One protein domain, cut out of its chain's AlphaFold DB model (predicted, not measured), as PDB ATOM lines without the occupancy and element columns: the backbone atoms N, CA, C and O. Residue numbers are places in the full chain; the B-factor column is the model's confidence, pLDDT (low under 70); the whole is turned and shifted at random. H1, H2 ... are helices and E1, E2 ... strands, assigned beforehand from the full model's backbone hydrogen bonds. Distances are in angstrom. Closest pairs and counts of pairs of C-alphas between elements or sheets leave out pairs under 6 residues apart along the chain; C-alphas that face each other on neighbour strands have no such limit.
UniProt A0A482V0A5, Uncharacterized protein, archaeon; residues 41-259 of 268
ATOM      1  N   ASN A  41      20.670 -43.279 -27.580       28.33
ATOM      2  CA  ASN A  41      21.003 -43.165 -26.163       28.33
ATOM      3  C   ASN A  41      22.223 -44.040 -25.869       28.33
ATOM      4  O   ASN A  41      22.097 -45.260 -25.905       28.33
ATOM      5  N   ASN A  42      23.375 -43.416 -25.601       26.69
ATOM      6  CA  ASN A  42      24.398 -43.879 -24.650       26.69
ATOM      7  C   ASN A  42      25.491 -42.803 -24.484       26.69
ATOM      8  O   ASN A  42      26.624 -42.976 -24.918       26.69
ATOM      9  N   PHE A  43      25.134 -41.681 -23.849       33.03
ATOM     10  CA  PHE A  43      26.075 -40.689 -23.312       33.03
ATOM     11  C   PHE A  43      25.567 -40.199 -21.954       33.03
ATOM     12  O   PHE A  43      24.369 -39.966 -21.784       33.03
ATOM     13  N   SER A  44      26.466 -40.019 -20.984       31.78
ATOM     14  CA  SER A  44      26.140 -39.314 -19.742       31.78
ATOM     15  C   SER A  44      26.292 -37.813 -19.983       31.78
ATOM     16  O   SER A  44      27.366 -37.242 -19.805       31.78
ATOM     17  N   THR A  45      25.217 -37.148 -20.403       33.50
ATOM     18  CA  THR A  45      25.156 -35.685 -20.325       33.50
ATOM     19  C   THR A  45      25.023 -35.305 -18.852       33.50
ATOM     20  O   THR A  45      23.934 -35.372 -18.282       33.50
ATOM     21  N   ARG A  46      26.132 -34.944 -18.201       31.39
ATOM     22  CA  ARG A  46      26.081 -34.311 -16.879       31.39
ATOM     23  C   ARG A  46      25.927 -32.810 -17.067       31.39
ATOM     24  O   ARG A  46      26.847 -32.136 -17.514       31.39
ATOM     25  N   TYR A  47      24.761 -32.295 -16.703       28.94
ATOM     26  CA  TYR A  47      24.542 -30.862 -16.572       28.94
ATOM     27  C   TYR A  47      25.165 -30.410 -15.249       28.94
ATOM     28  O   TYR A  47      24.731 -30.853 -14.187       28.94
ATOM     29  N   SER A  48      26.169 -29.538 -15.303       32.38
ATOM     30  CA  SER A  48      26.495 -28.685 -14.161       32.38
ATOM     31  C   SER A  48      25.906 -27.313 -14.454       32.38
ATOM     32  O   SER A  48      26.391 -26.611 -15.333       32.38
ATOM     33  N   LEU A  49      24.821 -26.967 -13.761       30.86
ATOM     34  CA  LEU A  49      24.190 -25.643 -13.825       30.86
ATOM     35  C   LEU A  49      24.844 -24.641 -12.861       30.86
ATOM     36  O   LEU A  49      24.300 -23.566 -12.631       30.86
ATOM     37  N   TYR A  50      25.985 -24.989 -12.265       31.23
ATOM     38  CA  TYR A  50      26.655 -24.115 -11.315       31.23
ATOM     39  C   TYR A  50      27.810 -23.390 -12.008       31.23
ATOM     40  O   TYR A  50      28.769 -24.061 -12.408       31.23
ATOM     41  N   PRO A  51      27.757 -22.049 -12.147       39.81
ATOM     42  CA  PRO A  51      28.965 -21.291 -12.435       39.81
ATOM     43  C   PRO A  51      30.007 -21.610 -11.349       39.81
ATOM     44  O   PRO A  51      29.619 -21.878 -10.203       39.81
ATOM     45  N   PRO A  52      31.315 -21.629 -11.665       41.56
ATOM     46  CA  PRO A  52      32.342 -21.754 -10.639       41.56
ATOM     47  C   PRO A  52      32.065 -20.748  -9.514       41.56
ATOM     48  O   PRO A  52      31.727 -19.594  -9.777       41.56
ATOM     49  N   GLN A  53      32.181 -21.196  -8.258       43.28
ATOM     50  CA  GLN A  53      31.826 -20.412  -7.059       43.28
ATOM     51  C   GLN A  53      32.619 -19.094  -6.921       43.28
ATOM     52  O   GLN A  53      32.343 -18.301  -6.025       43.28
ATOM     53  N   SER A  54      33.598 -18.861  -7.795       42.31
ATOM     54  CA  SER A  54      34.423 -17.660  -7.884       42.31
ATOM     55  C   SER A  54      33.877 -16.568  -8.813       42.31
ATOM     56  O   SER A  54      34.446 -15.478  -8.825       42.31
ATOM     57  N   LEU A  55      32.811 -16.803  -9.592       44.97
ATOM     58  CA  LEU A  55      32.293 -15.774 -10.499       44.97
ATOM     59  C   LEU A  55      31.426 -14.738  -9.756       44.97
ATOM     60  O   LEU A  55      30.503 -15.114  -9.028       44.97
ATOM     61  N   PRO A  56      31.662 -13.429  -9.969       44.75
ATOM     62  CA  PRO A  56      30.758 -12.372  -9.532       44.75
ATOM     63  C   PRO A  56      29.301 -12.648  -9.947       44.75
ATOM     64  O   PRO A  56      29.028 -13.002 -11.094       44.75
ATOM     65  N   LEU A  57      28.351 -12.458  -9.024       46.19
ATOM     66  CA  LEU A  57      26.911 -12.730  -9.210       46.19
ATOM     67  C   LEU A  57      26.290 -12.051 -10.447       46.19
ATOM     68  O   LEU A  57      25.331 -12.565 -11.010       46.19
ATOM     69  N   ASN A  58      26.845 -10.921 -10.887       45.72
ATOM     70  CA  ASN A  58      26.410 -10.178 -12.072       45.72
ATOM     71  C   ASN A  58      26.912 -10.761 -13.406       45.72
ATOM     72  O   ASN A  58      26.458 -10.312 -14.450       45.72
ATOM     73  N   LEU A  59      27.823 -11.736 -13.381       48.25
ATOM     74  CA  LEU A  59      28.292 -12.458 -14.568       48.25
ATOM     75  C   LEU A  59      27.621 -13.828 -14.718       48.25
ATOM     76  O   LEU A  59      27.603 -14.393 -15.806       48.25
ATOM     77  N   ALA A  60      27.031 -14.365 -13.646       50.09
ATOM     78  CA  ALA A  60      26.407 -15.688 -13.641       50.09
ATOM     79  C   ALA A  60      25.254 -15.830 -14.654       50.09
ATOM     80  O   ALA A  60      25.055 -16.916 -15.197       50.09
ATOM     81  N   SER A  61      24.519 -14.750 -14.951       51.22
ATOM     82  CA  SER A  61      23.452 -14.758 -15.961       51.22
ATOM     83  C   SER A  61      23.969 -15.013 -17.376       51.22
ATOM     84  O   SER A  61      23.279 -15.670 -18.157       51.22
ATOM     85  N   ASP A  62      25.181 -14.548 -17.683       48.88
ATOM     86  CA  ASP A  62      25.779 -14.644 -19.018       48.88
ATOM     87  C   ASP A  62      26.258 -16.074 -19.321       48.88
ATOM     88  O   ASP A  62      26.315 -16.480 -20.480       48.88
ATOM     89  N   PHE A  63      26.542 -16.871 -18.281       51.34
ATOM     90  CA  PHE A  63      27.049 -18.245 -18.400       51.34
ATOM     91  C   PHE A  63      25.962 -19.329 -18.497       51.34
ATOM     92  O   PHE A  63      26.279 -20.501 -18.708       51.34
ATOM     93  N   ASN A  64      24.679 -18.962 -18.436       52.53
ATOM     94  CA  ASN A  64      23.557 -19.908 -18.560       52.53
ATOM     95  C   ASN A  64      23.419 -20.545 -19.960       52.53
ATOM     96  O   ASN A  64      22.625 -21.470 -20.146       52.53
ATOM     97  N   ASN A  65      24.202 -20.084 -20.939       57.81
ATOM     98  CA  ASN A  65      24.155 -20.546 -22.327       57.81
ATOM     99  C   ASN A  65      25.199 -21.630 -22.658       57.81
ATOM    100  O   ASN A  65      25.385 -21.978 -23.826       57.81
ATOM    101  N   ALA A  66      25.887 -22.184 -21.653       56.78
ATOM    102  CA  ALA A  66      26.851 -23.264 -21.846       56.78
ATOM    103  C   ALA A  66      26.224 -24.650 -21.840       56.78
ATOM    104  O   ALA A  66      25.543 -25.047 -20.896       56.78
ATOM    105  N   THR A  67      26.528 -25.425 -22.885       66.88
ATOM    106  CA  THR A  67      26.238 -26.858 -22.912       66.88
ATOM    107  C   THR A  67      27.536 -27.648 -22.780       66.88
ATOM    108  O   THR A  67      28.386 -27.641 -23.674       66.88
ATOM    109  N   TYR A  68      27.656 -28.355 -21.655       57.62
ATOM    110  CA  TYR A  68      28.767 -29.249 -21.341       57.62
ATOM    111  C   TYR A  68      28.460 -30.675 -21.769       57.62
ATOM    112  O   TYR A  68      27.435 -31.238 -21.383       57.62
ATOM    113  N   SER A  69      29.392 -31.274 -22.506       57.44
ATOM    114  CA  SER A  69      29.360 -32.696 -22.825       57.44
ATOM    115  C   SER A  69      30.736 -33.302 -22.569       57.44
ATOM    116  O   SER A  69      31.753 -32.814 -23.062       57.44
ATOM    117  N   THR A  70      30.771 -34.388 -21.805       53.75
ATOM    118  CA  THR A  70      31.965 -35.228 -21.701       53.75
ATOM    119  C   THR A  70      31.826 -36.353 -22.715       53.75
ATOM    120  O   THR A  70      30.828 -37.074 -22.713       53.75
ATOM    121  N   LEU A  71      32.811 -36.485 -23.596       51.53
ATOM    122  CA  LEU A  71      32.937 -37.615 -24.500       51.53
ATOM    123  C   LEU A  71      33.935 -38.592 -23.875       51.53
ATOM    124  O   LEU A  71      35.134 -38.319 -23.851       51.53
ATOM    125  N   ASP A  72      33.467 -39.729 -23.368       51.28
ATOM    126  CA  ASP A  72      34.378 -40.784 -22.923       51.28
ATOM    127  C   ASP A  72      35.118 -41.346 -24.147       51.28
ATOM    128  O   ASP A  72      34.517 -41.912 -25.061       51.28
ATOM    129  N   TYR A  73      36.428 -41.111 -24.201       51.44
ATOM    130  CA  TYR A  73      37.299 -41.481 -25.310       51.44
ATOM    131  C   TYR A  73      38.636 -41.931 -24.741       51.44
ATOM    132  O   TYR A  73      39.462 -41.119 -24.320       51.44
ATOM    133  N   THR A  74      38.860 -43.239 -24.746       49.97
ATOM    134  CA  THR A  74      40.122 -43.809 -24.288       49.97
ATOM    135  C   THR A  74      41.192 -43.562 -25.341       49.97
ATOM    136  O   THR A  74      41.183 -44.171 -26.412       49.97
ATOM    137  N   PHE A  75      42.136 -42.676 -25.041       50.88
ATOM    138  CA  PHE A  75      43.356 -42.580 -25.829       50.88
ATOM    139  C   PHE A  75      44.194 -43.846 -25.637       50.88
ATOM    140  O   PHE A  75      44.381 -44.307 -24.512       50.88
ATOM    141  N   GLY A  76      44.741 -44.391 -26.726       46.47
ATOM    142  CA  GLY A  76      45.713 -45.487 -26.640       46.47
ATOM    143  C   GLY A  76      47.038 -45.066 -25.991       46.47
ATOM    144  O   GLY A  76      47.770 -45.921 -25.501       46.47
ATOM    145  N   HIS A  77      47.334 -43.759 -25.960       44.69
ATOM    146  CA  HIS A  77      48.569 -43.174 -25.433       44.69
ATOM    147  C   HIS A  77      48.317 -41.761 -24.865       44.69
ATOM    148  O   HIS A  77      47.458 -41.052 -25.392       44.69
ATOM    149  N   PRO A  78      49.061 -41.312 -23.835       46.78
ATOM    150  CA  PRO A  78      48.979 -39.937 -23.346       46.78
ATOM    151  C   PRO A  78      49.382 -38.940 -24.442       46.78
ATOM    152  O   PRO A  78      50.436 -39.084 -25.064       46.78
ATOM    153  N   ILE A  79      48.551 -37.917 -24.667       48.34
ATOM    154  CA  ILE A  79      48.872 -36.821 -25.590       48.34
ATOM    155  C   ILE A  79      49.597 -35.730 -24.806       48.34
ATOM    156  O   ILE A  79      49.050 -35.147 -23.868       48.34
ATOM    157  N   TYR A  80      50.823 -35.427 -25.224       43.50
ATOM    158  CA  TYR A  80      51.571 -34.271 -24.745       43.50
ATOM    159  C   TYR A  80      51.370 -33.126 -25.728       43.50
ATOM    160  O   TYR A  80      51.844 -33.180 -26.862       43.50
ATOM    161  N   ILE A  81      50.658 -32.089 -25.300       44.53
ATOM    162  CA  ILE A  81      50.618 -30.837 -26.051       44.53
ATOM    163  C   ILE A  81      51.881 -30.081 -25.669       44.53
ATOM    164  O   ILE A  81      52.089 -29.800 -24.492       44.53
ATOM    165  N   THR A  82      52.734 -29.799 -26.652       40.59
ATOM    166  CA  THR A  82      53.908 -28.946 -26.461       40.59
ATOM    167  C   THR A  82      53.772 -27.697 -27.314       40.59
ATOM    168  O   THR A  82      53.365 -27.788 -28.475       40.59
ATOM    169  N   SER A  83      54.064 -26.517 -26.762       38.69
ATOM    170  CA  SER A  83      54.180 -25.321 -27.597       38.69
ATOM    171  C   SER A  83      55.511 -25.364 -28.350       38.69
ATOM    172  O   SER A  83      56.574 -25.519 -27.754       38.69
ATOM    173  N   GLN A  84      55.470 -25.229 -29.679       33.84
ATOM    174  CA  GLN A  84      56.686 -25.148 -30.506       33.84
ATOM    175  C   GLN A  84      57.220 -23.713 -30.664       33.84
ATOM    176  O   GLN A  84      58.232 -23.497 -31.324       33.84
ATOM    177  N   CYS A  85      56.573 -22.722 -30.046       38.19
ATOM    178  CA  CYS A  85      57.019 -21.331 -30.077       38.19
ATOM    179  C   CYS A  85      57.688 -20.964 -28.751       38.19
ATOM    180  O   CYS A  85      57.032 -20.971 -27.712       38.19
ATOM    181  N   SER A  86      58.952 -20.542 -28.801       40.56
ATOM    182  CA  SER A  86      59.742 -20.078 -27.647       40.56
ATOM    183  C   SER A  86      59.123 -18.898 -26.880       40.56
ATOM    184  O   SER A  86      59.462 -18.689 -25.719       40.56
ATOM    185  N   ASN A  87      58.186 -18.167 -27.498       41.34
ATOM    186  CA  ASN A  87      57.458 -17.046 -26.891       41.34
ATOM    187  C   ASN A  87      56.026 -17.393 -26.437       41.34
ATOM    188  O   ASN A  87      55.374 -16.564 -25.806       41.34
ATOM    189  N   ILE A  88      55.523 -18.599 -26.729       47.19
ATOM    190  CA  ILE A  88      54.300 -19.097 -26.090       47.19
ATOM    191  C   ILE A  88      54.741 -19.653 -24.743       47.19
ATOM    192  O   ILE A  88      55.447 -20.660 -24.702       47.19
ATOM    193  N   LEU A  89      54.350 -18.964 -23.664       42.34
ATOM    194  CA  LEU A  89      54.599 -19.350 -22.272       42.34
ATOM    195  C   LEU A  89      54.606 -20.879 -22.124       42.34
ATOM    196  O   LEU A  89      53.633 -21.530 -22.503       42.34
ATOM    197  N   GLN A  90      55.649 -21.428 -21.488       42.41
ATOM    198  CA  GLN A  90      55.802 -22.848 -21.102       42.41
ATOM    199  C   GLN A  90      54.591 -23.450 -20.344       42.41
ATOM    200  O   GLN A  90      54.581 -24.636 -20.026       42.41
ATOM    201  N   ARG A  91      53.555 -22.650 -20.062       42.94
ATOM    202  CA  ARG A  91      52.294 -23.010 -19.408       42.94
ATOM    203  C   ARG A  91      51.354 -23.874 -20.259       42.94
ATOM    204  O   ARG A  91      50.370 -24.364 -19.723       42.94
ATOM    205  N   THR A  92      51.616 -24.077 -21.550       50.66
ATOM    206  CA  THR A  92      50.792 -24.952 -22.414       50.66
ATOM    207  C   THR A  92      51.272 -26.403 -22.472       50.66
ATOM    208  O   THR A  92      50.576 -27.242 -23.045       50.66
ATOM    209  N   ASN A  93      52.396 -26.733 -21.824       49.59
ATOM    210  CA  ASN A  93      52.822 -28.118 -21.635       49.59
ATOM    211  C   ASN A  93      51.956 -28.783 -20.563       49.59
ATOM    212  O   ASN A  93      52.278 -28.728 -19.377       49.59
ATOM    213  N   ARG A  94      50.863 -29.427 -20.973       58.69
ATOM    214  CA  ARG A  94      50.051 -30.251 -20.073       58.69
ATOM    215  C   ARG A  94      49.908 -31.675 -20.613       58.69
ATOM    216  O   ARG A  94      49.578 -31.843 -21.791       58.69
ATOM    217  N   PRO A  95      50.128 -32.704 -19.781       53.25
ATOM    218  CA  PRO A  95      49.743 -34.063 -20.125       53.25
ATOM    219  C   PRO A  95      48.212 -34.144 -20.193       53.25
ATOM    220  O   PRO A  95      47.533 -33.921 -19.192       53.25
ATOM    221  N   LEU A  96      47.647 -34.488 -21.351       57.88
ATOM    222  CA  LEU A  96      46.264 -34.961 -21.415       57.88
ATOM    223  C   LEU A  96      46.269 -36.432 -20.976       57.88
ATOM    224  O   LEU A  96      46.437 -37.339 -21.787       57.88
ATOM    225  N   VAL A  97      46.151 -36.656 -19.666       54.81
ATOM    226  CA  VAL A  97      46.141 -37.992 -19.027       54.81
ATOM    227  C   VAL A  97      44.731 -38.554 -18.812       54.81
ATOM    228  O   VAL A  97      44.558 -39.564 -18.136       54.81
ATOM    229  N   SER A  98      43.708 -37.912 -19.374       61.81
ATOM    230  CA  SER A  98      42.319 -38.339 -19.207       61.81
ATOM    231  C   SER A  98      41.936 -39.429 -20.211       61.81
ATOM    232  O   SER A  98      42.249 -39.323 -21.393       61.81
ATOM    233  N   SER A  99      41.188 -40.440 -19.760       62.78
ATOM    234  CA  SER A  99      40.491 -41.416 -20.616       62.78
ATOM    235  C   SER A  99      39.195 -40.862 -21.225       62.78
ATOM    236  O   SER A  99      38.390 -41.611 -21.775       62.78
ATOM    237  N   SER A 100      38.941 -39.566 -21.058       69.19
ATOM    238  CA  SER A 100      37.799 -38.857 -21.623       69.19
ATOM    239  C   SER A 100      38.198 -37.473 -22.115       69.19
ATOM    240  O   SER A 100      39.117 -36.830 -21.603       69.19
ATOM    241  N   VAL A 101      37.479 -37.020 -23.131       74.69
ATOM    242  CA  VAL A 101      37.631 -35.725 -23.772       74.69
ATOM    243  C   VAL A 101      36.479 -34.833 -23.327       74.69
ATOM    244  O   VAL A 101      35.311 -35.155 -23.539       74.69
ATOM    245  N   LYS A 102      36.788 -33.680 -22.735       89.56
ATOM    246  CA  LYS A 102      35.776 -32.657 -22.453       89.56
ATOM    247  C   LYS A 102      35.620 -31.757 -23.676       89.56
ATOM    248  O   LYS A 102      36.616 -31.247 -24.198       89.56
ATOM    249  N   VAL A 103      34.380 -31.551 -24.115       92.56
ATOM    250  CA  VAL A 103      34.029 -30.621 -25.196       92.56
ATOM    251  C   VAL A 103      32.969 -29.631 -24.714       92.56
ATOM    252  O   VAL A 103      32.152 -29.951 -23.849       92.56
ATOM    253  N   LEU A 104      32.975 -28.425 -25.273       94.56
ATOM    254  CA  LEU A 104      32.056 -27.352 -24.890       94.56
ATOM    255  C   LEU A 104      31.383 -26.745 -26.119       94.56
ATOM    256  O   LEU A 104      32.064 -26.393 -27.073       94.56
ATOM    257  N   SER A 105      30.063 -26.575 -26.082       93.81
ATOM    258  CA  SER A 105      29.362 -25.673 -27.001       93.81
ATOM    259  C   SER A 105      28.930 -24.429 -26.246       93.81
ATOM    260  O   SER A 105      28.290 -24.547 -25.196       93.81
ATOM    261  N   TYR A 106      29.281 -23.252 -26.763       93.50
ATOM    262  CA  TYR A 106      29.014 -21.997 -26.079       93.50
ATOM    263  C   TYR A 106      28.548 -20.894 -27.033       93.50
ATOM    264  O   TYR A 106      29.236 -20.560 -27.998       93.50
ATOM    265  N   ASN A 107      27.383 -20.310 -26.748       92.38
ATOM    266  CA  ASN A 107      26.960 -19.058 -27.367       92.38
ATOM    267  C   ASN A 107      27.570 -17.899 -26.571       92.38
ATOM    268  O   ASN A 107      27.211 -17.689 -25.414       92.38
ATOM    269  N   ILE A 108      28.519 -17.180 -27.180       90.88
ATOM    270  CA  ILE A 108      29.274 -16.108 -26.512       90.88
ATOM    271  C   ILE A 108      28.620 -14.734 -26.636       90.88
ATOM    272  O   ILE A 108      29.264 -13.747 -26.301       90.88
ATOM    273  N   TYR A 109      27.365 -14.676 -27.092       87.12
ATOM    274  CA  TYR A 109      26.506 -13.494 -27.115       87.12
ATOM    275  C   TYR A 109      27.216 -12.229 -27.618       87.12
ATOM    276  O   TYR A 109      27.756 -11.424 -26.852       87.12
ATOM    277  N   ASN A 110      27.231 -12.053 -28.941       85.56
ATOM    278  CA  ASN A 110      27.888 -10.923 -29.606       85.56
ATOM    279  C   ASN A 110      29.377 -10.747 -29.217       85.56
ATOM    280  O   ASN A 110      29.853  -9.647 -28.923       85.56
ATOM    281  N   GLY A 111      30.130 -11.847 -29.200       80.56
ATOM    282  CA  GLY A 111      31.578 -11.858 -28.980       80.56
ATOM    283  C   GLY A 111      32.008 -11.562 -27.541       80.56
ATOM    284  O   GLY A 111      33.212 -11.460 -27.286       80.56
ATOM    285  N   ASN A 112      31.038 -11.424 -26.629       72.69
ATOM    286  CA  ASN A 112      31.177 -11.036 -25.233       72.69
ATOM    287  C   ASN A 112      31.992  -9.747 -25.013       72.69
ATOM    288  O   ASN A 112      32.959  -9.718 -24.248       72.69
ATOM    289  N   ALA A 113      31.616  -8.665 -25.701       71.50
ATOM    290  CA  ALA A 113      32.344  -7.393 -25.664       71.50
ATOM    291  C   ALA A 113      32.509  -6.793 -24.248       71.50
ATOM    292  O   ALA A 113      33.497  -6.106 -23.998       71.50
ATOM    293  N   ALA A 114      31.581  -7.064 -23.323       67.12
ATOM    294  CA  ALA A 114      31.622  -6.533 -21.956       67.12
ATOM    295  C   ALA A 114      32.394  -7.424 -20.964       67.12
ATOM    296  O   ALA A 114      33.032  -6.899 -20.052       67.12
ATOM    297  N   SER A 115      32.391  -8.749 -21.157       79.81
ATOM    298  CA  SER A 115      32.912  -9.712 -20.171       79.81
ATOM    299  C   SER A 115      33.975 -10.650 -20.754       79.81
ATOM    300  O   SER A 115      34.185 -11.757 -20.254       79.81
ATOM    301  N   LEU A 116      34.676 -10.217 -21.808       81.12
ATOM    302  CA  LEU A 116      35.681 -11.020 -22.509       81.12
ATOM    303  C   LEU A 116      36.745 -11.612 -21.569       81.12
ATOM    304  O   LEU A 116      37.127 -12.769 -21.746       81.12
ATOM    305  N   ASN A 117      37.217 -10.847 -20.577       84.75
ATOM    306  CA  ASN A 117      38.209 -11.338 -19.614       84.75
ATOM    307  C   ASN A 117      37.641 -12.484 -18.770       84.75
ATOM    308  O   ASN A 117      38.261 -13.539 -18.712       84.75
ATOM    309  N   ALA A 118      36.430 -12.327 -18.227       86.25
ATOM    310  CA  ALA A 118      35.771 -13.368 -17.442       86.25
ATOM    311  C   ALA A 118      35.506 -14.637 -18.267       86.25
ATOM    312  O   ALA A 118      35.713 -15.746 -17.788       86.25
ATOM    313  N   LEU A 119      35.103 -14.497 -19.536       86.25
ATOM    314  CA  LEU A 119      34.974 -15.639 -20.446       86.25
ATOM    315  C   LEU A 119      36.316 -16.325 -20.711       86.25
ATOM    316  O   LEU A 119      36.390 -17.550 -20.754       86.25
ATOM    317  N   THR A 120      37.372 -15.543 -20.910       87.75
ATOM    318  CA  THR A 120      38.712 -16.081 -21.153       87.75
ATOM    319  C   THR A 120      39.219 -16.853 -19.936       87.75
ATOM    320  O   THR A 120      39.717 -17.961 -20.105       87.75
ATOM    321  N   GLU A 121      39.042 -16.309 -18.730       89.31
ATOM    322  CA  GLU A 121      39.379 -16.965 -17.460       89.31
ATOM    323  C   GLU A 121      38.555 -18.238 -17.249       89.31
ATOM    324  O   GLU A 121      39.114 -19.297 -16.988       89.31
ATOM    325  N   TYR A 122      37.244 -18.178 -17.485       89.25
ATOM    326  CA  TYR A 122      36.371 -19.344 -17.392       89.25
ATOM    327  C   TYR A 122      36.801 -20.484 -18.322       89.25
ATOM    328  O   TYR A 122      36.911 -21.641 -17.911       89.25
ATOM    329  N   LEU A 123      37.068 -20.168 -19.591       89.88
ATOM    330  CA  LEU A 123      37.553 -21.157 -20.549       89.88
ATOM    331  C   LEU A 123      38.951 -21.655 -20.179       89.88
ATOM    332  O   LEU A 123      39.231 -22.830 -20.394       89.88
ATOM    333  N   HIS A 124      39.800 -20.809 -19.595       90.94
ATOM    334  CA  HIS A 124      41.108 -21.214 -19.092       90.94
ATOM    335  C   HIS A 124      41.003 -22.235 -17.952       90.94
ATOM    336  O   HIS A 124      41.696 -23.252 -17.983       90.94
ATOM    337  N   ASP A 125      40.096 -22.027 -16.999       89.81
ATOM    338  CA  ASP A 125      39.847 -22.980 -15.913       89.81
ATOM    339  C   ASP A 125      39.345 -24.321 -16.457       89.81
ATOM    340  O   ASP A 125      39.859 -25.382 -16.103       89.81
ATOM    341  N   LEU A 126      38.418 -24.292 -17.420       88.94
ATOM    342  CA  LEU A 126      37.945 -25.509 -18.084       88.94
ATOM    343  C   LEU A 126      39.057 -26.214 -18.857       88.94
ATOM    344  O   LEU A 126      39.115 -27.447 -18.874       88.94
ATOM    345  N   VAL A 127      39.940 -25.449 -19.500       90.06
ATOM    346  CA  VAL A 127      41.149 -25.976 -20.128       90.06
ATOM    347  C   VAL A 127      41.999 -26.661 -19.076       90.06
ATOM    348  O   VAL A 127      42.294 -27.831 -19.280       90.06
ATOM    349  N   ASN A 128      42.303 -26.045 -17.937       87.31
ATOM    350  CA  ASN A 128      43.051 -26.696 -16.853       87.31
ATOM    351  C   ASN A 128      42.369 -27.985 -16.357       87.31
ATOM    352  O   ASN A 128      43.050 -28.980 -16.108       87.31
ATOM    353  N   ASP A 129      41.038 -28.024 -16.377       86.00
ATOM    354  CA  ASP A 129      40.227 -29.198 -16.042       86.00
ATOM    355  C   ASP A 129      40.128 -30.256 -17.159       86.00
ATOM    356  O   ASP A 129      39.438 -31.267 -17.000       86.00
ATOM    357  N   GLY A 130      40.787 -30.068 -18.303       87.06
ATOM    358  CA  GLY A 130      40.836 -31.057 -19.386       87.06
ATOM    359  C   GLY A 130      39.917 -30.782 -20.580       87.06
ATOM    360  O   GLY A 130      39.701 -31.690 -21.383       87.06
ATOM    361  N   LEU A 131      39.381 -29.565 -20.732       90.62
ATOM    362  CA  LEU A 131      38.706 -29.144 -21.965       90.62
ATOM    363  C   LEU A 131      39.660 -29.294 -23.150       90.62
ATOM    364  O   LEU A 131      40.761 -28.737 -23.149       90.62
ATOM    365  N   LEU A 132      39.237 -30.061 -24.153       92.56
ATOM    366  CA  LEU A 132      40.006 -30.280 -25.371       92.56
ATOM    367  C   LEU A 132      39.648 -29.258 -26.444       92.56
ATOM    368  O   LEU A 132      40.538 -28.726 -27.098       92.56
ATOM    369  N   MET A 133      38.354 -29.009 -26.636       95.31
ATOM    370  CA  MET A 133      37.856 -28.100 -27.664       95.31
ATOM    371  C   MET A 133      36.554 -27.429 -27.238       95.31
ATOM    372  O   MET A 133      35.765 -28.005 -26.484       95.31
ATOM    373  N   ALA A 134      36.310 -26.241 -27.782       96.19
ATOM    374  CA  ALA A 134      35.031 -25.562 -27.684       96.19
ATOM    375  C   ALA A 134      34.556 -25.076 -29.055       96.19
ATOM    376  O   ALA A 134      35.349 -24.561 -29.844       96.19
ATOM    377  N   THR A 135      33.258 -25.205 -29.318       96.25
ATOM    378  CA  THR A 135      32.583 -24.529 -30.426       96.25
ATOM    379  C   THR A 135      31.922 -23.270 -29.902       96.25
ATOM    380  O   THR A 135      31.223 -23.308 -28.890       96.25
ATOM    381  N   LEU A 136      32.136 -22.165 -30.599       95.44
ATOM    382  CA  LEU A 136      31.669 -20.845 -30.213       95.44
ATOM    383  C   LEU A 136      30.684 -20.355 -31.266       95.44
ATOM    384  O   LEU A 136      30.996 -20.385 -32.456       95.44
ATOM    385  N   VAL A 137      29.515 -19.891 -30.846       95.12
ATOM    386  CA  VAL A 137      28.585 -19.183 -31.733       95.12
ATOM    387  C   VAL A 137      28.434 -17.736 -31.284       95.12
ATOM    388  O   VAL A 137      28.680 -17.419 -30.121       95.12
ATOM    389  N   GLU A 138      28.063 -16.865 -32.223       93.56
ATOM    390  CA  GLU A 138      28.053 -15.409 -32.021       93.56
ATOM    391  C   GLU A 138      29.431 -14.868 -31.648       93.56
ATOM    392  O   GLU A 138      29.565 -13.993 -30.798       93.56
ATOM    393  N   ALA A 139      30.484 -15.378 -32.292       92.75
ATOM    394  CA  ALA A 139      31.858 -14.930 -32.074       92.75
ATOM    395  C   ALA A 139      32.168 -13.593 -32.765       92.75
ATOM    396  O   ALA A 139      33.161 -13.443 -33.478       92.75
ATOM    397  N   ASN A 140      31.264 -12.630 -32.617       91.19
ATOM    398  CA  ASN A 140      31.289 -11.353 -33.306       91.19
ATOM    399  C   ASN A 140      32.628 -10.651 -33.083       91.19
ATOM    400  O   ASN A 140      33.105 -10.557 -31.956       91.19
ATOM    401  N   GLN A 141      33.221 -10.150 -34.169       90.06
ATOM    402  CA  GLN A 141      34.525  -9.478 -34.195       90.06
ATOM    403  C   GLN A 141      35.738 -10.385 -33.920       90.06
ATOM    404  O   GLN A 141      36.874  -9.916 -33.989       90.06
ATOM    405  N   TRP A 142      35.562 -11.682 -33.655       91.56
ATOM    406  CA  TRP A 142      36.703 -12.576 -33.421       91.56
ATOM    407  C   TRP A 142      37.459 -12.925 -34.716       91.56
ATOM    408  O   TRP A 142      38.614 -13.347 -34.669       91.56
ATOM    409  N   ASP A 143      36.828 -12.698 -35.872       90.44
ATOM    410  CA  ASP A 143      37.408 -12.789 -37.217       90.44
ATOM    411  C   ASP A 143      38.203 -11.538 -37.627       90.44
ATOM    412  O   ASP A 143      38.833 -11.522 -38.681       90.44
ATOM    413  N   THR A 144      38.189 -10.482 -36.810       89.81
ATOM    414  CA  THR A 144      38.898  -9.230 -37.103       89.81
ATOM    415  C   THR A 144      40.358  -9.278 -36.661       89.81
ATOM    416  O   THR A 144      40.735 -10.059 -35.784       89.81
ATOM    417  N   LEU A 145      41.192  -8.426 -37.260       86.50
ATOM    418  CA  LEU A 145      42.584  -8.258 -36.851       86.50
ATOM    419  C   LEU A 145      42.684  -7.575 -35.487       86.50
ATOM    420  O   LEU A 145      41.968  -6.616 -35.210       86.50
ATOM    421  N   THR A 146      43.638  -8.025 -34.676       81.31
ATOM    422  CA  THR A 146      43.956  -7.406 -33.380       81.31
ATOM    423  C   THR A 146      44.483  -5.980 -33.560       81.31
ATOM    424  O   THR A 146      44.178  -5.087 -32.772       81.31
ATOM    425  N   SER A 147      45.253  -5.743 -34.623       81.56
ATOM    426  CA  SER A 147      45.611  -4.410 -35.093       81.56
ATOM    427  C   SER A 147      45.852  -4.425 -36.598       81.56
ATOM    428  O   SER A 147      46.568  -5.283 -37.105       81.56
ATOM    429  N   ALA A 148      45.288  -3.448 -37.308       81.81
ATOM    430  CA  ALA A 148      45.541  -3.253 -38.736       81.81
ATOM    431  C   ALA A 148      46.848  -2.485 -39.018       81.81
ATOM    432  O   ALA A 148      47.324  -2.484 -40.149       81.81
ATOM    433  N   VAL A 149      47.414  -1.813 -38.007       83.06
ATOM    434  CA  VAL A 149      48.572  -0.909 -38.161       83.06
ATOM    435  C   VAL A 149      49.836  -1.421 -37.474       83.06
ATOM    436  O   VAL A 149      50.937  -1.003 -37.815       83.06
ATOM    437  N   ASP A 150      49.695  -2.334 -36.514       82.19
ATOM    438  CA  ASP A 150      50.818  -2.960 -35.820       82.19
ATOM    439  C   ASP A 150      51.109  -4.308 -36.482       82.19
ATOM    440  O   ASP A 150      50.354  -5.266 -36.310       82.19
ATOM    441  N   MET A 151      52.206  -4.384 -37.241       79.00
ATOM    442  CA  MET A 151      52.601  -5.601 -37.961       79.00
ATOM    443  C   MET A 151      52.820  -6.801 -37.032       79.00
ATOM    444  O   MET A 151      52.664  -7.937 -37.472       79.00
ATOM    445  N   VAL A 152      53.142  -6.571 -35.755       78.19
ATOM    446  CA  VAL A 152      53.319  -7.641 -34.761       78.19
ATOM    447  C   VAL A 152      51.967  -8.189 -34.295       78.19
ATOM    448  O   VAL A 152      51.863  -9.354 -33.919       78.19
ATOM    449  N   LYS A 153      50.908  -7.374 -34.356       73.56
ATOM    450  CA  LYS A 153      49.536  -7.723 -33.949       73.56
ATOM    451  C   LYS A 153      48.588  -7.884 -35.139       73.56
ATOM    452  O   LYS A 153      47.369  -7.910 -34.960       73.56
ATOM    453  N   ASN A 154      49.124  -8.023 -36.347       79.00
ATOM    454  CA  ASN A 154      48.351  -8.283 -37.558       79.00
ATOM    455  C   ASN A 154      47.961  -9.772 -37.639       79.00
ATOM    456  O   ASN A 154      48.334 -10.505 -38.551       79.00
ATOM    457  N   VAL A 155      47.253 -10.233 -36.610       83.62
ATOM    458  CA  VAL A 155      46.734 -11.593 -36.462       83.62
ATOM    459  C   VAL A 155      45.259 -11.519 -36.085       83.62
ATOM    460  O   VAL A 155      44.840 -10.586 -35.390       83.62
ATOM    461  N   HIS A 156      44.461 -12.491 -36.536       86.94
ATOM    462  CA  HIS A 156      43.047 -12.565 -36.164       86.94
ATOM    463  C   HIS A 156      42.899 -12.672 -34.644       86.94
ATOM    464  O   HIS A 156      43.591 -13.462 -33.998       86.94
ATOM    465  N   SER A 157      41.980 -11.893 -34.078       90.31
ATOM    466  CA  SER A 157      41.820 -11.761 -32.630       90.31
ATOM    467  C   SER A 157      41.430 -13.079 -31.957       90.31
ATOM    468  O   SER A 157      41.775 -13.291 -30.795       90.31
ATOM    469  N   ILE A 158      40.802 -14.016 -32.679       92.25
ATOM    470  CA  ILE A 158      40.568 -15.367 -32.165       92.25
ATOM    471  C   ILE A 158      41.858 -16.090 -31.754       92.25
ATOM    472  O   ILE A 158      41.838 -16.810 -30.761       92.25
ATOM    473  N   ILE A 159      42.974 -15.888 -32.463       90.69
ATOM    474  CA  ILE A 159      44.241 -16.574 -32.166       90.69
ATOM    475  C   ILE A 159      44.755 -16.120 -30.800       90.69
ATOM    476  O   ILE A 159      45.118 -16.939 -29.956       90.69
ATOM    477  N   GLU A 160      44.730 -14.808 -30.551       89.94
ATOM    478  CA  GLU A 160      45.119 -14.246 -29.261       89.94
ATOM    479  C   GLU A 160      44.193 -14.738 -28.141       89.94
ATOM    480  O   GLU A 160      44.661 -15.180 -27.092       89.94
ATOM    481  N   LYS A 161      42.876 -14.702 -28.368       91.81
ATOM    482  CA  LYS A 161      41.881 -15.149 -27.385       91.81
ATOM    483  C   LYS A 161      42.049 -16.633 -27.053       91.81
ATOM    484  O   LYS A 161      42.119 -16.974 -25.876       91.81
ATOM    485  N   ALA A 162      42.185 -17.495 -28.060       92.81
ATOM    486  CA  ALA A 162      42.431 -18.923 -27.876       92.81
ATOM    487  C   ALA A 162      43.719 -19.168 -27.079       92.81
ATOM    488  O   ALA A 162      43.711 -19.941 -26.121       92.81
ATOM    489  N   SER A 163      44.794 -18.438 -27.395       90.62
ATOM    490  CA  SER A 163      46.056 -18.536 -26.660       90.62
ATOM    491  C   SER A 163      45.898 -18.167 -25.182       90.62
ATOM    492  O   SER A 163      46.393 -18.897 -24.322       90.62
ATOM    493  N   ARG A 164      45.153 -17.099 -24.865       90.25
ATOM    494  CA  ARG A 164      44.859 -16.705 -23.474       90.25
ATOM    495  C   ARG A 164      44.026 -17.749 -22.723       90.25
ATOM    496  O   ARG A 164      44.215 -17.913 -21.525       90.25
ATOM    497  N   MET A 165      43.161 -18.485 -23.420       91.81
ATOM    498  CA  MET A 165      42.413 -19.618 -22.852       91.81
ATOM    499  C   MET A 165      43.303 -20.853 -22.632       91.81
ATOM    500  O   MET A 165      42.902 -21.781 -21.941       91.81
ATOM    501  N   GLY A 166      44.516 -20.895 -23.191       90.94
ATOM    502  CA  GLY A 166      45.386 -22.075 -23.165       90.94
ATOM    503  C   GLY A 166      45.111 -23.074 -24.295       90.94
ATOM    504  O   GLY A 166      45.430 -24.257 -24.168       90.94
ATOM    505  N   LEU A 167      44.520 -22.614 -25.402       91.62
ATOM    506  CA  LEU A 167      44.245 -23.396 -26.610       91.62
ATOM    507  C   LEU A 167      45.169 -22.938 -27.746       91.62
ATOM    508  O   LEU A 167      45.424 -21.748 -27.918       91.62
ATOM    509  N   ALA A 168      45.695 -23.890 -28.514       92.44
ATOM    510  CA  ALA A 168      46.725 -23.629 -29.523       92.44
ATOM    511  C   ALA A 168      46.160 -23.442 -30.939       92.44
ATOM    512  O   ALA A 168      46.799 -22.815 -31.781       92.44
ATOM    513  N   TYR A 169      44.974 -23.984 -31.203       95.81
ATOM    514  CA  TYR A 169      44.356 -23.996 -32.522       95.81
ATOM    515  C   TYR A 169      43.027 -23.272 -32.474       95.81
ATOM    516  O   TYR A 169      42.251 -23.415 -31.529       95.81
ATOM    517  N   SER A 170      42.744 -22.505 -33.518       96.88
ATOM    518  CA  SER A 170      41.506 -21.754 -33.593       96.88
ATOM    519  C   SER A 170      41.088 -21.483 -35.022       96.88
ATOM    520  O   SER A 170      41.928 -21.246 -35.887       96.88
ATOM    521  N   TYR A 171      39.783 -21.437 -35.232       97.12
ATOM    522  CA  TYR A 171      39.163 -20.996 -36.465       97.12
ATOM    523  C   TYR A 171      37.862 -20.274 -36.139       97.12
ATOM    524  O   TYR A 171      37.119 -20.697 -35.259       97.12
ATOM    525  N   VAL A 172      37.558 -19.210 -36.867       95.81
ATOM    526  CA  VAL A 172      36.244 -18.568 -36.849       95.81
ATOM    527  C   VAL A 172      35.883 -18.219 -38.271       95.81
ATOM    528  O   VAL A 172      36.715 -17.720 -39.031       95.81
ATOM    529  N   ALA A 173      34.654 -18.532 -38.655       94.25
ATOM    530  CA  ALA A 173      34.173 -18.162 -39.962       94.25
ATOM    531  C   ALA A 173      34.000 -16.644 -40.057       94.25
ATOM    532  O   ALA A 173      33.614 -15.983 -39.096       94.25
ATOM    533  N   HIS A 174      34.264 -16.091 -41.237       88.88
ATOM    534  CA  HIS A 174      34.150 -14.656 -41.451       88.88
ATOM    535  C   HIS A 174      32.692 -14.199 -41.273       88.88
ATOM    536  O   HIS A 174      31.768 -14.761 -41.865       88.88
ATOM    537  N   SER A 175      32.500 -13.123 -40.513       81.69
ATOM    538  CA  SER A 175      31.222 -12.441 -40.249       81.69
ATOM    539  C   SER A 175      30.347 -12.220 -41.489       81.69
ATOM    540  O   SER A 175      29.129 -12.389 -41.412       81.69
ATOM    541  N   ARG A 176      30.950 -11.920 -42.649       79.25
ATOM    542  CA  ARG A 176      30.236 -11.732 -43.925       79.25
ATOM    543  C   ARG A 176      29.512 -12.986 -44.409       79.25
ATOM    544  O   ARG A 176      28.468 -12.870 -45.036       79.25
ATOM    545  N   VAL A 177      30.051 -14.169 -44.121       76.44
ATOM    546  CA  VAL A 177      29.433 -15.447 -44.507       76.44
ATOM    547  C   VAL A 177      28.258 -15.782 -43.578       76.44
ATOM    548  O   VAL A 177      27.303 -16.415 -44.007       76.44
ATOM    549  N   PHE A 178      28.280 -15.311 -42.329       80.62
ATOM    550  CA  PHE A 178      27.359 -15.732 -41.263       80.62
ATOM    551  C   PHE A 178      26.336 -14.656 -40.865       80.62
ATOM    552  O   PHE A 178      25.835 -14.675 -39.744       80.62
ATOM    553  N   ASN A 179      26.052 -13.677 -41.735       82.25
ATOM    554  CA  ASN A 179      25.149 -12.552 -41.433       82.25
ATOM    555  C   ASN A 179      25.461 -11.874 -40.079       82.25
ATOM    556  O   ASN A 179      24.557 -11.517 -39.329       82.25
ATOM    557  N   ASN A 180      26.751 -11.701 -39.765       83.31
ATOM    558  CA  ASN A 180      27.268 -11.175 -38.495       83.31
ATOM    559  C   ASN A 180      27.123 -12.085 -37.259       83.31
ATOM    560  O   ASN A 180      27.358 -11.608 -36.158       83.31
ATOM    561  N   TYR A 181      26.827 -13.379 -37.399       89.25
ATOM    562  CA  TYR A 181      26.794 -14.334 -36.278       89.25
ATOM    563  C   TYR A 181      27.802 -15.473 -36.481       89.25
ATOM    564  O   TYR A 181      27.410 -16.631 -36.654       89.25
ATOM    565  N   PRO A 182      29.109 -15.160 -36.513       93.69
ATOM    566  CA  PRO A 182      30.132 -16.120 -36.892       93.69
ATOM    567  C   PRO A 182      30.192 -17.310 -35.930       93.69
ATOM    568  O   PRO A 182      30.001 -17.181 -34.716       93.69
ATOM    569  N   VAL A 183      30.489 -18.473 -36.509       95.62
ATOM    570  CA  VAL A 183      30.727 -19.729 -35.796       95.62
ATOM    571  C   VAL A 183      32.222 -20.013 -35.790       95.62
ATOM    572  O   VAL A 183      32.898 -19.870 -36.812       95.62
ATOM    573  N   GLY A 184      32.746 -20.410 -34.638       96.00
ATOM    574  CA  GLY A 184      34.155 -20.707 -34.444       96.00
ATOM    575  C   GLY A 184      34.397 -21.971 -33.637       96.00
ATOM    576  O   GLY A 184      33.499 -22.544 -33.026       96.00
ATOM    577  N   ILE A 185      35.648 -22.409 -33.663       97.75
ATOM    578  CA  ILE A 185      36.168 -23.553 -32.930       97.75
ATOM    579  C   ILE A 185      37.522 -23.152 -32.360       97.75
ATOM    580  O   ILE A 185      38.370 -22.616 -33.074       97.75
ATOM    581  N   VAL A 186      37.735 -23.437 -31.083       97.06
ATOM    582  CA  VAL A 186      39.034 -23.342 -30.412       97.06
ATOM    583  C   VAL A 186      39.403 -24.717 -29.869       97.06
ATOM    584  O   VAL A 186      38.533 -25.463 -29.422       97.06
ATOM    585  N   SER A 187      40.678 -25.091 -29.949       96.25
ATOM    586  CA  SER A 187      41.116 -26.446 -29.622       96.25
ATOM    587  C   SER A 187      42.556 -26.527 -29.136       96.25
ATOM    588  O   SER A 187      43.427 -25.742 -29.511       96.25
ATOM    589  N   ALA A 188      42.801 -27.514 -28.285       93.06
ATOM    590  CA  ALA A 188      44.115 -27.843 -27.765       93.06
ATOM    591  C   ALA A 188      44.917 -28.708 -28.761       93.06
ATOM    592  O   ALA A 188      46.142 -28.748 -28.688       93.06
ATOM    593  N   ILE A 189      44.239 -29.370 -29.707       93.00
ATOM    594  CA  ILE A 189      44.835 -30.239 -30.735       93.00
ATOM    595  C   ILE A 189      44.497 -29.737 -32.152       93.00
ATOM    596  O   ILE A 189      43.480 -29.059 -32.330       93.00
ATOM    597  N   PRO A 190      45.323 -30.052 -33.169       95.75
ATOM    598  CA  PRO A 190      45.093 -29.580 -34.530       95.75
ATOM    599  C   PRO A 190      43.822 -30.175 -35.141       95.75
ATOM    600  O   PRO A 190      43.468 -31.329 -34.891       95.75
ATOM    601  N   PHE A 191      43.184 -29.393 -36.009       97.50
ATOM    602  CA  PHE A 191      42.057 -29.809 -36.838       97.50
ATOM    603  C   PHE A 191      42.157 -29.206 -38.238       97.50
ATOM    604  O   PHE A 191      42.837 -28.203 -38.456       97.50
ATOM    605  N   HIS A 192      41.432 -29.805 -39.179       97.94
ATOM    606  CA  HIS A 192      41.284 -29.303 -40.541       97.94
ATOM    607  C   HIS A 192      39.861 -28.810 -40.762       97.94
ATOM    608  O   HIS A 192      38.915 -29.537 -40.468       97.94
ATOM    609  N   VAL A 193      39.705 -27.601 -41.297       98.06
ATOM    610  CA  VAL A 193      38.403 -27.099 -41.751       98.06
ATOM    611  C   VAL A 193      38.086 -27.720 -43.105       98.06
ATOM    612  O   VAL A 193      38.886 -27.611 -44.030       98.06
ATOM    613  N   LEU A 194      36.943 -28.396 -43.197       98.00
ATOM    614  CA  LEU A 194      36.521 -29.150 -44.378       98.00
ATOM    615  C   LEU A 194      35.420 -28.438 -45.170       98.00
ATOM    616  O   LEU A 194      35.464 -28.436 -46.395       98.00
ATOM    617  N   ASP A 195      34.445 -27.838 -44.486       97.25
ATOM    618  CA  ASP A 195      33.406 -27.015 -45.118       97.25
ATOM    619  C   ASP A 195      32.954 -25.910 -44.158       97.25
ATOM    620  O   ASP A 195      33.015 -26.044 -42.931       97.25
ATOM    621  N   VAL A 196      32.500 -24.805 -44.735       96.81
ATOM    622  CA  VAL A 196      31.947 -23.650 -44.036       96.81
ATOM    623  C   VAL A 196      30.778 -23.150 -44.862       96.81
ATOM    624  O   VAL A 196      30.938 -22.795 -46.028       96.81
ATOM    625  N   GLN A 197      29.595 -23.113 -44.263       96.12
ATOM    626  CA  GLN A 197      28.383 -22.679 -44.949       96.12
ATOM    627  C   GLN A 197      27.639 -21.670 -44.094       96.12
ATOM    628  O   GLN A 197      27.517 -21.852 -42.887       96.12
ATOM    629  N   GLY A 198      27.110 -20.637 -44.739       93.19
ATOM    630  CA  GLY A 198      26.298 -19.603 -44.115       93.19
ATOM    631  C   GLY A 198      25.268 -19.063 -45.105       93.19
ATOM    632  O   GLY A 198      24.680 -19.819 -45.884       93.19
ATOM    633  N   SER A 199      25.069 -17.753 -45.092       89.31
ATOM    634  CA  SER A 199      24.143 -17.044 -45.975       89.31
ATOM    635  C   SER A 199      24.457 -17.281 -47.462       89.31
ATOM    636  O   SER A 199      25.635 -17.292 -47.835       89.31
ATOM    637  N   PRO A 200      23.449 -17.454 -48.343       91.56
ATOM    638  CA  PRO A 200      22.006 -17.440 -48.071       91.56
ATOM    639  C   PRO A 200      21.407 -18.820 -47.741       91.56
ATOM    640  O   PRO A 200      20.211 -18.916 -47.484       91.56
ATOM    641  N   ALA A 201      22.193 -19.901 -47.789       90.38
ATOM    642  CA  ALA A 201      21.684 -21.262 -47.578       90.38
ATOM    643  C   ALA A 201      21.274 -21.532 -46.119       90.38
ATOM    644  O   ALA A 201      20.431 -22.396 -45.867       90.38
ATOM    645  N   PHE A 202      21.876 -20.786 -45.191       94.31
ATOM    646  CA  PHE A 202      21.621 -20.800 -43.754       94.31
ATOM    647  C   PHE A 202      21.460 -19.364 -43.242       94.31
ATOM    648  O   PHE A 202      22.107 -18.454 -43.763       94.31
ATOM    649  N   GLU A 203      20.652 -19.147 -42.198       92.06
ATOM    650  CA  GLU A 203      20.554 -17.829 -41.547       92.06
ATOM    651  C   GLU A 203      21.886 -17.457 -40.884       92.06
ATOM    652  O   GLU A 203      22.382 -16.345 -41.066       92.06
ATOM    653  N   ARG A 204      22.463 -18.396 -40.122       92.25
ATOM    654  CA  ARG A 204      23.721 -18.204 -39.392       92.25
ATOM    655  C   ARG A 204      24.785 -19.142 -39.959       92.25
ATOM    656  O   ARG A 204      25.679 -18.641 -40.624       92.25
ATOM    657  N   GLY A 205      24.645 -20.469 -39.848       95.38
ATOM    658  CA  GLY A 205      25.456 -21.426 -40.623       95.38
ATOM    659  C   GLY A 205      26.153 -22.516 -39.812       95.38
ATOM    660  O   GLY A 205      25.784 -22.795 -38.675       95.38
ATOM    661  N   TYR A 206      27.176 -23.149 -40.391       97.19
ATOM    662  CA  TYR A 206      28.012 -24.134 -39.702       97.19
ATOM    663  C   TYR A 206      29.478 -24.114 -40.157       97.19
ATOM    664  O   TYR A 206      29.808 -23.719 -41.276       97.19
ATOM    665  N   VAL A 207      30.349 -24.613 -39.281       98.00
ATOM    666  CA  VAL A 207      31.748 -24.951 -39.550       98.00
ATOM    667  C   VAL A 207      31.924 -26.451 -39.335       98.00
ATOM    668  O   VAL A 207      31.601 -26.983 -38.273       98.00
ATOM    669  N   TYR A 208      32.442 -27.134 -40.348       97.88
ATOM    670  CA  TYR A 208      32.691 -28.568 -40.341       97.88
ATOM    671  C   TYR A 208      34.199 -28.831 -40.346       97.88
ATOM    672  O   TYR A 208      34.912 -28.374 -41.241       97.88
ATOM    673  N   VAL A 209      34.687 -29.558 -39.338       98.44
ATOM    674  CA  VAL A 209      36.112 -29.850 -39.152       98.44
ATOM    675  C   VAL A 209      36.385 -31.329 -38.910       98.44
ATOM    676  O   VAL A 209      35.504 -32.089 -38.505       98.44
ATOM    677  N   HIS A 210      37.640 -31.720 -39.104       98.06
ATOM    678  CA  HIS A 210      38.137 -33.059 -38.816       98.06
ATOM    679  C   HIS A 210      39.380 -33.022 -37.922       98.06
ATOM    680  O   HIS A 210      40.353 -32.321 -38.209       98.06
ATOM    681  N   TYR A 211      39.338 -33.816 -36.854       95.31
ATOM    682  CA  TYR A 211      40.436 -34.065 -35.927       95.31
ATOM    683  C   TYR A 211      41.091 -35.408 -36.253       95.31
ATOM    684  O   TYR A 211      40.689 -36.449 -35.728       95.31
ATOM    685  N   SER A 212      42.130 -35.385 -37.089       93.44
ATOM    686  CA  SER A 212      42.819 -36.599 -37.552       93.44
ATOM    687  C   SER A 212      43.372 -37.458 -36.409       93.44
ATOM    688  O   SER A 212      43.351 -38.679 -36.498       93.44
ATOM    689  N   SER A 213      43.822 -36.844 -35.309       88.62
ATOM    690  CA  SER A 213      44.342 -37.563 -34.134       88.62
ATOM    691  C   SER A 213      43.271 -38.310 -33.332       88.62
ATOM    692  O   SER A 213      43.615 -39.167 -32.521       88.62
ATOM    693  N   LEU A 214      41.988 -37.999 -33.543       87.25
ATOM    694  CA  LEU A 214      40.854 -38.643 -32.874       87.25
ATOM    695  C   LEU A 214      40.029 -39.536 -33.809       87.25
ATOM    696  O   LEU A 214      39.190 -40.300 -33.312       87.25
ATOM    697  N   ASP A 215      40.238 -39.418 -35.128       91.06
ATOM    698  CA  ASP A 215      39.300 -39.877 -36.163       91.06
ATOM    699  C   ASP A 215      37.879 -39.368 -35.850       91.06
ATOM    700  O   ASP A 215      36.925 -40.139 -35.734       91.06
ATOM    701  N   LEU A 216      37.770 -38.058 -35.583       93.31
ATOM    702  CA  LEU A 216      36.534 -37.395 -35.159       93.31
ATOM    703  C   LEU A 216      36.193 -36.225 -36.077       93.31
ATOM    704  O   LEU A 216      36.972 -35.283 -36.243       93.31
ATOM    705  N   TYR A 217      34.977 -36.259 -36.598       96.88
ATOM    706  CA  TYR A 217      34.376 -35.190 -37.376       96.88
ATOM    707  C   TYR A 217      33.481 -34.345 -36.477       96.88
ATOM    708  O   TYR A 217      32.670 -34.884 -35.727       96.88
ATOM    709  N   VAL A 218      33.620 -33.023 -36.541       96.94
ATOM    710  CA  VAL A 218      32.853 -32.095 -35.703       96.94
ATOM    711  C   VAL A 218      32.132 -31.085 -36.581       96.94
ATOM    712  O   VAL A 218      32.749 -30.435 -37.422       96.94
ATOM    713  N   VAL A 219      30.828 -30.934 -36.365       97.62
ATOM    714  CA  VAL A 219      30.003 -29.891 -36.980       97.62
ATOM    715  C   VAL A 219      29.586 -28.915 -35.887       97.62
ATOM    716  O   VAL A 219      28.730 -29.236 -35.062       97.62
ATOM    717  N   ALA A 220      30.213 -27.739 -35.888       96.94
ATOM    718  CA  ALA A 220      29.828 -26.590 -35.078       96.94
ATOM    719  C   ALA A 220      28.746 -25.810 -35.828       96.94
ATOM    720  O   ALA A 220      29.006 -25.355 -36.941       96.94
ATOM    721  N   LEU A 221      27.549 -25.656 -35.268       96.06
ATOM    722  CA  LEU A 221      26.430 -25.047 -35.989       96.06
ATOM    723  C   LEU A 221      25.729 -23.927 -35.229       96.06
ATOM    724  O   LEU A 221      25.743 -23.856 -34.004       96.06
ATOM    725  N   HIS A 222      25.085 -23.060 -35.996       95.69
ATOM    726  CA  HIS A 222      24.193 -22.034 -35.514       95.69
ATOM    727  C   HIS A 222      22.990 -21.969 -36.456       95.69
ATOM    728  O   HIS A 222      23.117 -21.555 -37.608       95.69
ATOM    729  N   LEU A 223      21.839 -22.462 -36.007       94.06
ATOM    730  CA  LEU A 223      20.652 -22.576 -36.861       94.06
ATOM    731  C   LEU A 223      19.784 -21.319 -36.808       94.06
ATOM    732  O   LEU A 223      19.995 -20.433 -35.984       94.06
ATOM    733  N   HIS A 224      18.779 -21.269 -37.673       92.31
ATOM    734  CA  HIS A 224      17.830 -20.175 -37.779       92.31
ATOM    735  C   HIS A 224      17.141 -19.881 -36.435       92.31
ATOM    736  O   HIS A 224      16.551 -20.763 -35.812       92.31
ATOM    737  N   ALA A 225      17.137 -18.626 -35.990       90.62
ATOM    738  CA  ALA A 225      16.682 -18.264 -34.644       90.62
ATOM    739  C   ALA A 225      15.156 -18.329 -34.485       90.62
ATOM    740  O   ALA A 225      14.626 -18.866 -33.511       90.62
ATOM    741  N   HIS A 226      14.429 -17.842 -35.488       87.50
ATOM    742  CA  HIS A 226      13.007 -17.528 -35.329       87.50
ATOM    743  C   HIS A 226      12.029 -18.503 -36.004       87.50
ATOM    744  O   HIS A 226      10.841 -18.466 -35.697       87.50
ATOM    745  N   ASN A 227      12.480 -19.388 -36.901       87.69
ATOM    746  CA  ASN A 227      11.583 -20.222 -37.707       87.69
ATOM    747  C   ASN A 227      11.967 -21.713 -37.673       87.69
ATOM    748  O   ASN A 227      12.953 -22.138 -38.273       87.69
ATOM    749  N   ALA A 228      11.142 -22.530 -37.010       86.38
ATOM    750  CA  ALA A 228      11.362 -23.972 -36.865       86.38
ATOM    751  C   ALA A 228      11.298 -24.755 -38.192       86.38
ATOM    752  O   ALA A 228      12.008 -25.752 -38.355       86.38
ATOM    753  N   THR A 229      10.481 -24.303 -39.145       86.19
ATOM    754  CA  THR A 229      10.387 -24.913 -40.480       86.19
ATOM    755  C   THR A 229      11.671 -24.674 -41.263       86.19
ATOM    756  O   THR A 229      12.201 -25.607 -41.870       86.19
ATOM    757  N   VAL A 230      12.217 -23.454 -41.194       90.94
ATOM    758  CA  VAL A 230      13.498 -23.127 -41.836       90.94
ATOM    759  C   VAL A 230      14.647 -23.873 -41.161       90.94
ATOM    760  O   VAL A 230      15.408 -24.531 -41.867       90.94
ATOM    761  N   ARG A 231      14.702 -23.915 -39.819       92.12
ATOM    762  CA  ARG A 231      15.669 -24.753 -39.079       92.12
ATOM    763  C   ARG A 231      15.640 -26.212 -39.522       92.12
ATOM    764  O   ARG A 231      16.680 -26.812 -39.756       92.12
ATOM    765  N   SER A 232      14.451 -26.795 -39.667       88.00
ATOM    766  CA  SER A 232      14.313 -28.173 -40.158       88.00
ATOM    767  C   SER A 232      14.892 -28.339 -41.569       88.00
ATOM    768  O   SER A 232      15.491 -29.366 -41.881       88.00
ATOM    769  N   GLY A 233      14.743 -27.323 -42.425       92.75
ATOM    770  CA  GLY A 233      15.382 -27.268 -43.740       92.75
ATOM    771  C   GLY A 233      16.909 -27.227 -43.663       92.75
ATOM    772  O   GLY A 233      17.570 -27.998 -44.355       92.75
ATOM    773  N   GLU A 234      17.465 -26.384 -42.794       94.81
ATOM    774  CA  GLU A 234      18.908 -26.298 -42.534       94.81
ATOM    775  C   GLU A 234      19.475 -27.627 -42.014       94.81
ATOM    776  O   GLU A 234      20.471 -28.125 -42.540       94.81
ATOM    777  N   VAL A 235      18.799 -28.268 -41.053       93.38
ATOM    778  CA  VAL A 235      19.189 -29.590 -40.532       93.38
ATOM    779  C   VAL A 235      19.202 -30.633 -41.646       93.38
ATOM    780  O   VAL A 235      20.185 -31.359 -41.780       93.38
ATOM    781  N   ARG A 236      18.167 -30.691 -42.496       94.19
ATOM    782  CA  ARG A 236      18.143 -31.620 -43.641       94.19
ATOM    783  C   ARG A 236      19.308 -31.388 -44.600       94.19
ATOM    784  O   ARG A 236      19.872 -32.357 -45.107       94.19
ATOM    785  N   GLN A 237      19.694 -30.134 -44.837       95.69
ATOM    786  CA  GLN A 237      20.860 -29.824 -45.663       95.69
ATOM    787  C   GLN A 237      22.159 -30.338 -45.029       95.69
ATOM    788  O   GLN A 237      22.948 -30.976 -45.726       95.69
ATOM    789  N   ILE A 238      22.363 -30.122 -43.725       95.75
ATOM    790  CA  ILE A 238      23.540 -30.620 -42.990       95.75
ATOM    791  C   ILE A 238      23.578 -32.153 -43.010       95.75
ATOM    792  O   ILE A 238      24.609 -32.742 -43.335       95.75
ATOM    793  N   VAL A 239      22.446 -32.808 -42.730       94.06
ATOM    794  CA  VAL A 239      22.329 -34.271 -42.766       94.06
ATOM    795  C   VAL A 239      22.708 -34.800 -44.142       94.06
ATOM    796  O   VAL A 239      23.562 -35.672 -44.247       94.06
ATOM    797  N   ARG A 240      22.122 -34.256 -45.210       95.75
ATOM    798  CA  ARG A 240      22.366 -34.735 -46.574       95.75
ATOM    799  C   ARG A 240      23.805 -34.506 -47.035       95.75
ATOM    800  O   ARG A 240      24.360 -35.373 -47.703       95.75
ATOM    801  N   ARG A 241      24.376 -33.332 -46.750       94.88
ATOM    802  CA  ARG A 241      25.689 -32.921 -47.275       94.88
ATOM    803  C   ARG A 241      26.858 -33.469 -46.465       94.88
ATOM    804  O   ARG A 241      27.894 -33.756 -47.050       94.88
ATOM    805  N   VAL A 242      26.698 -33.573 -45.147       95.50
ATOM    806  CA  VAL A 242      27.804 -33.856 -44.223       95.50
ATOM    807  C   VAL A 242      27.563 -35.150 -43.462       95.50
ATOM    808  O   VAL A 242      28.371 -36.069 -43.548       95.50
ATOM    809  N   LEU A 243      26.452 -35.253 -42.726       92.69
ATOM    810  CA  LEU A 243      26.303 -36.339 -41.752       92.69
ATOM    811  C   LEU A 243      26.076 -37.689 -42.426       92.69
ATOM    812  O   LEU A 243      26.727 -38.657 -42.060       92.69
ATOM    813  N   LYS A 244      25.190 -37.770 -43.422       92.94
ATOM    814  CA  LYS A 244      24.843 -39.037 -44.069       92.94
ATOM    815  C   LYS A 244      26.061 -39.731 -44.699       92.94
ATOM    816  O   LYS A 244      26.269 -40.887 -44.352       92.94
ATOM    817  N   PRO A 245      26.899 -39.068 -45.525       96.12
ATOM    818  CA  PRO A 245      28.115 -39.695 -46.046       96.12
ATOM    819  C   PRO A 245      29.038 -40.238 -44.945       96.12
ATOM    820  O   PRO A 245      29.493 -41.375 -45.019       96.12
ATOM    821  N   LEU A 246      29.255 -39.461 -43.878       93.56
ATOM    822  CA  LEU A 246      30.104 -39.867 -42.754       93.56
ATOM    823  C   LEU A 246      29.529 -41.061 -41.984       93.56
ATOM    824  O   LEU A 246      30.269 -41.960 -41.590       93.56
ATOM    825  N   LEU A 247      28.216 -41.070 -41.760       91.12
ATOM    826  CA  LEU A 247      27.528 -42.149 -41.058       91.12
ATOM    827  C   LEU A 247      27.494 -43.432 -41.892       91.12
ATOM    828  O   LEU A 247      27.727 -44.504 -41.340       91.12
ATOM    829  N   ASP A 248      27.275 -43.325 -43.204       93.31
ATOM    830  CA  ASP A 248      27.311 -44.462 -44.132       93.31
ATOM    831  C   ASP A 248      28.721 -45.100 -44.172       93.31
ATOM    832  O   ASP A 248      28.855 -46.317 -44.282       93.31
ATOM    833  N   GLU A 249      29.780 -44.302 -43.990       94.94
ATOM    834  CA  GLU A 249      31.170 -44.766 -43.826       94.94
ATOM    835  C   GLU A 249      31.516 -45.251 -42.401       94.94
ATOM    836  O   GLU A 249      32.637 -45.701 -42.143       94.94
ATOM    837  N   GLY A 250      30.592 -45.146 -41.443       92.12
ATOM    838  CA  GLY A 250      30.824 -45.517 -40.047       92.12
ATOM    839  C   GLY A 250      31.828 -44.620 -39.312       92.12
ATOM    840  O   GLY A 250      32.512 -45.090 -38.393       92.12
ATOM    841  N   ARG A 251      31.949 -43.349 -39.717       93.69
ATOM    842  CA  ARG A 251      32.808 -42.342 -39.073       93.69
ATOM    843  C   ARG A 251      32.218 -41.858 -37.753       93.69
ATOM    844  O   ARG A 251      31.004 -41.851 -37.557       93.69
ATOM    845  N   LYS A 252      33.084 -41.389 -36.852       90.75
ATOM    846  CA  LYS A 252      32.657 -40.742 -35.606       90.75
ATOM    847  C   LYS A 252      32.312 -39.289 -35.891       90.75
ATOM    848  O   LYS A 252      33.160 -38.539 -36.374       90.75
ATOM    849  N   VAL A 253      31.091 -38.890 -35.555       92.38
ATOM    850  CA  VAL A 253      30.607 -37.528 -35.781       92.38
ATOM    851  C   VAL A 253      30.068 -36.940 -34.483       92.38
ATOM    852  O   VAL A 253      29.319 -37.593 -33.758       92.38
ATOM    853  N   LEU A 254      30.445 -35.695 -34.214       94.06
ATOM    854  CA  LEU A 254      29.929 -34.858 -33.141       94.06
ATOM    855  C   LEU A 254      29.257 -33.633 -33.762       94.06
ATOM    856  O   LEU A 254      29.893 -32.870 -34.488       94.06
ATOM    857  N   VAL A 255      27.978 -33.427 -33.461       95.00
ATOM    858  CA  VAL A 255      27.247 -32.219 -33.870       95.00
ATOM    859  C   VAL A 255      26.908 -31.414 -32.627       95.00
ATOM    860  O   VAL A 255      26.267 -31.927 -31.706       95.00
ATOM    861  N   MET A 256      27.345 -30.160 -32.594       94.19
ATOM    862  CA  MET A 256      27.197 -29.278 -31.441       94.19
ATOM    863  C   MET A 256      27.120 -27.814 -31.884       94.19
ATOM    864  O   MET A 256      27.493 -27.473 -33.001       94.19
ATOM    865  N   GLY A 257      26.603 -26.947 -31.026       93.81
ATOM    866  CA  GLY A 257      26.401 -25.540 -31.354       93.81
ATOM    867  C   GLY A 257      25.112 -25.012 -30.750       93.81
ATOM    868  O   GLY A 257      24.643 -25.538 -29.740       93.81
ATOM    869  N   ASP A 258      24.532 -24.006 -31.392       93.69
ATOM    870  CA  ASP A 258      23.228 -23.458 -31.037       93.69
ATOM    871  C   ASP A 258      22.194 -23.829 -32.104       93.69
ATOM    872  O   ASP A 258      22.166 -23.317 -33.226       93.69
ATOM    873  N   PHE A 259      21.329 -24.772 -31.743       91.81
ATOM    874  CA  PHE A 259      20.272 -25.269 -32.616       91.81
ATOM    875  C   PHE A 259      19.063 -24.328 -32.660       91.81
ATOM    876  O   PHE A 259      18.133 -24.588 -33.423       91.81
TER     877      PHE A 259
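AT A GLANCE: This is residues 41 to 259 of the 268 residues of an uncharacterized protein of archaeon (UniProt A0A482V0A5). Two twisted sheets stand face to face as a sandwich, with H2 and H3 covering the outer face of the sheet E1 E4 E5 E7 E6 and the long H4 covering the outer face of the sheet E8 E9 E10 E11. The small hairpin of E2 and E3 lies apart from both. The 219 printed residues hold four named helices and eleven named strands, in the order H1 E1 E2 E3 E4 H2 E5 H3 E6 E7 E8 E9 E10 H4 E11; both large sheets are mixed, and so is the class, helices and strands. The whole is compact, with a radius of gyration of the C-alphas of 17.2 A and spans of 47 by 45 by 38 A.

IN THESE COORDINATES: H1, residues 62 to 65, begins at C-alpha 62 (25.779, -14.644, -19.018). E1 is residues 66 to 72, E2 79 to 81, E3 94 to 96, and E4 100 to 107, 23.3 A long. H2, residues 116 to 128, is 18.2 A long; E5 is 131 to 137, H3 157 to 165, E6 169 to 172 and E7 183 to 187. E8 is 192 to 197, E9 205 to 211 and E10 216 to 222. H4, residues 228 to 248, is 27.0 A long, with a kink of 42 degrees near residue 239. E11, residues 252 to 258, ends at C-alpha 258 (23.228, -23.458, -31.037).

HOW THE PARTS SIT: In the twisted five-strand sheet, E4 and E5 are parallel, with N 106 and O 135 2.9 A apart, within hydrogen-bond range. The antiparallel E6 and E7 form a hairpin, with N 171 and O 185 at 2.8 A. H2 runs along the strands over E5 at a height over the sheet of 11.8 A; H3, on the same face, runs slantwise at 8.4 A. H2 and H3 touch, the C-alphas of His 124 and Met 165 closest at 4.3 A. H1 only grazes this sheet. The two large sheets form a sandwich, two sheets face to face, and the parts of them that face each other are 10.0 A apart centre to centre, with their best planes 10 degrees apart. In the second, E8 E9 E10 form a meander, each strand the antiparallel neighbour of the one before, and N 207 and O 220 are 2.8 A apart. H4 runs along the strands over E9 and E10, at a height over the sheet of 10.0 A. Every O i to N i+4 pair is within hydrogen-bond range in H2 and H3, and 14 of 17 in H4; H1 is too short for such a pair.

THE WHOLE: The C-alphas farthest apart, of Asn 41 and Val 149, are 51.9 A apart. The printed part has no cut. The links E2 to E3 and E5 to H3 are long. The mean pLDDT of the printed part is 78.5; residues 41 to 100 and residue 114 are under 70.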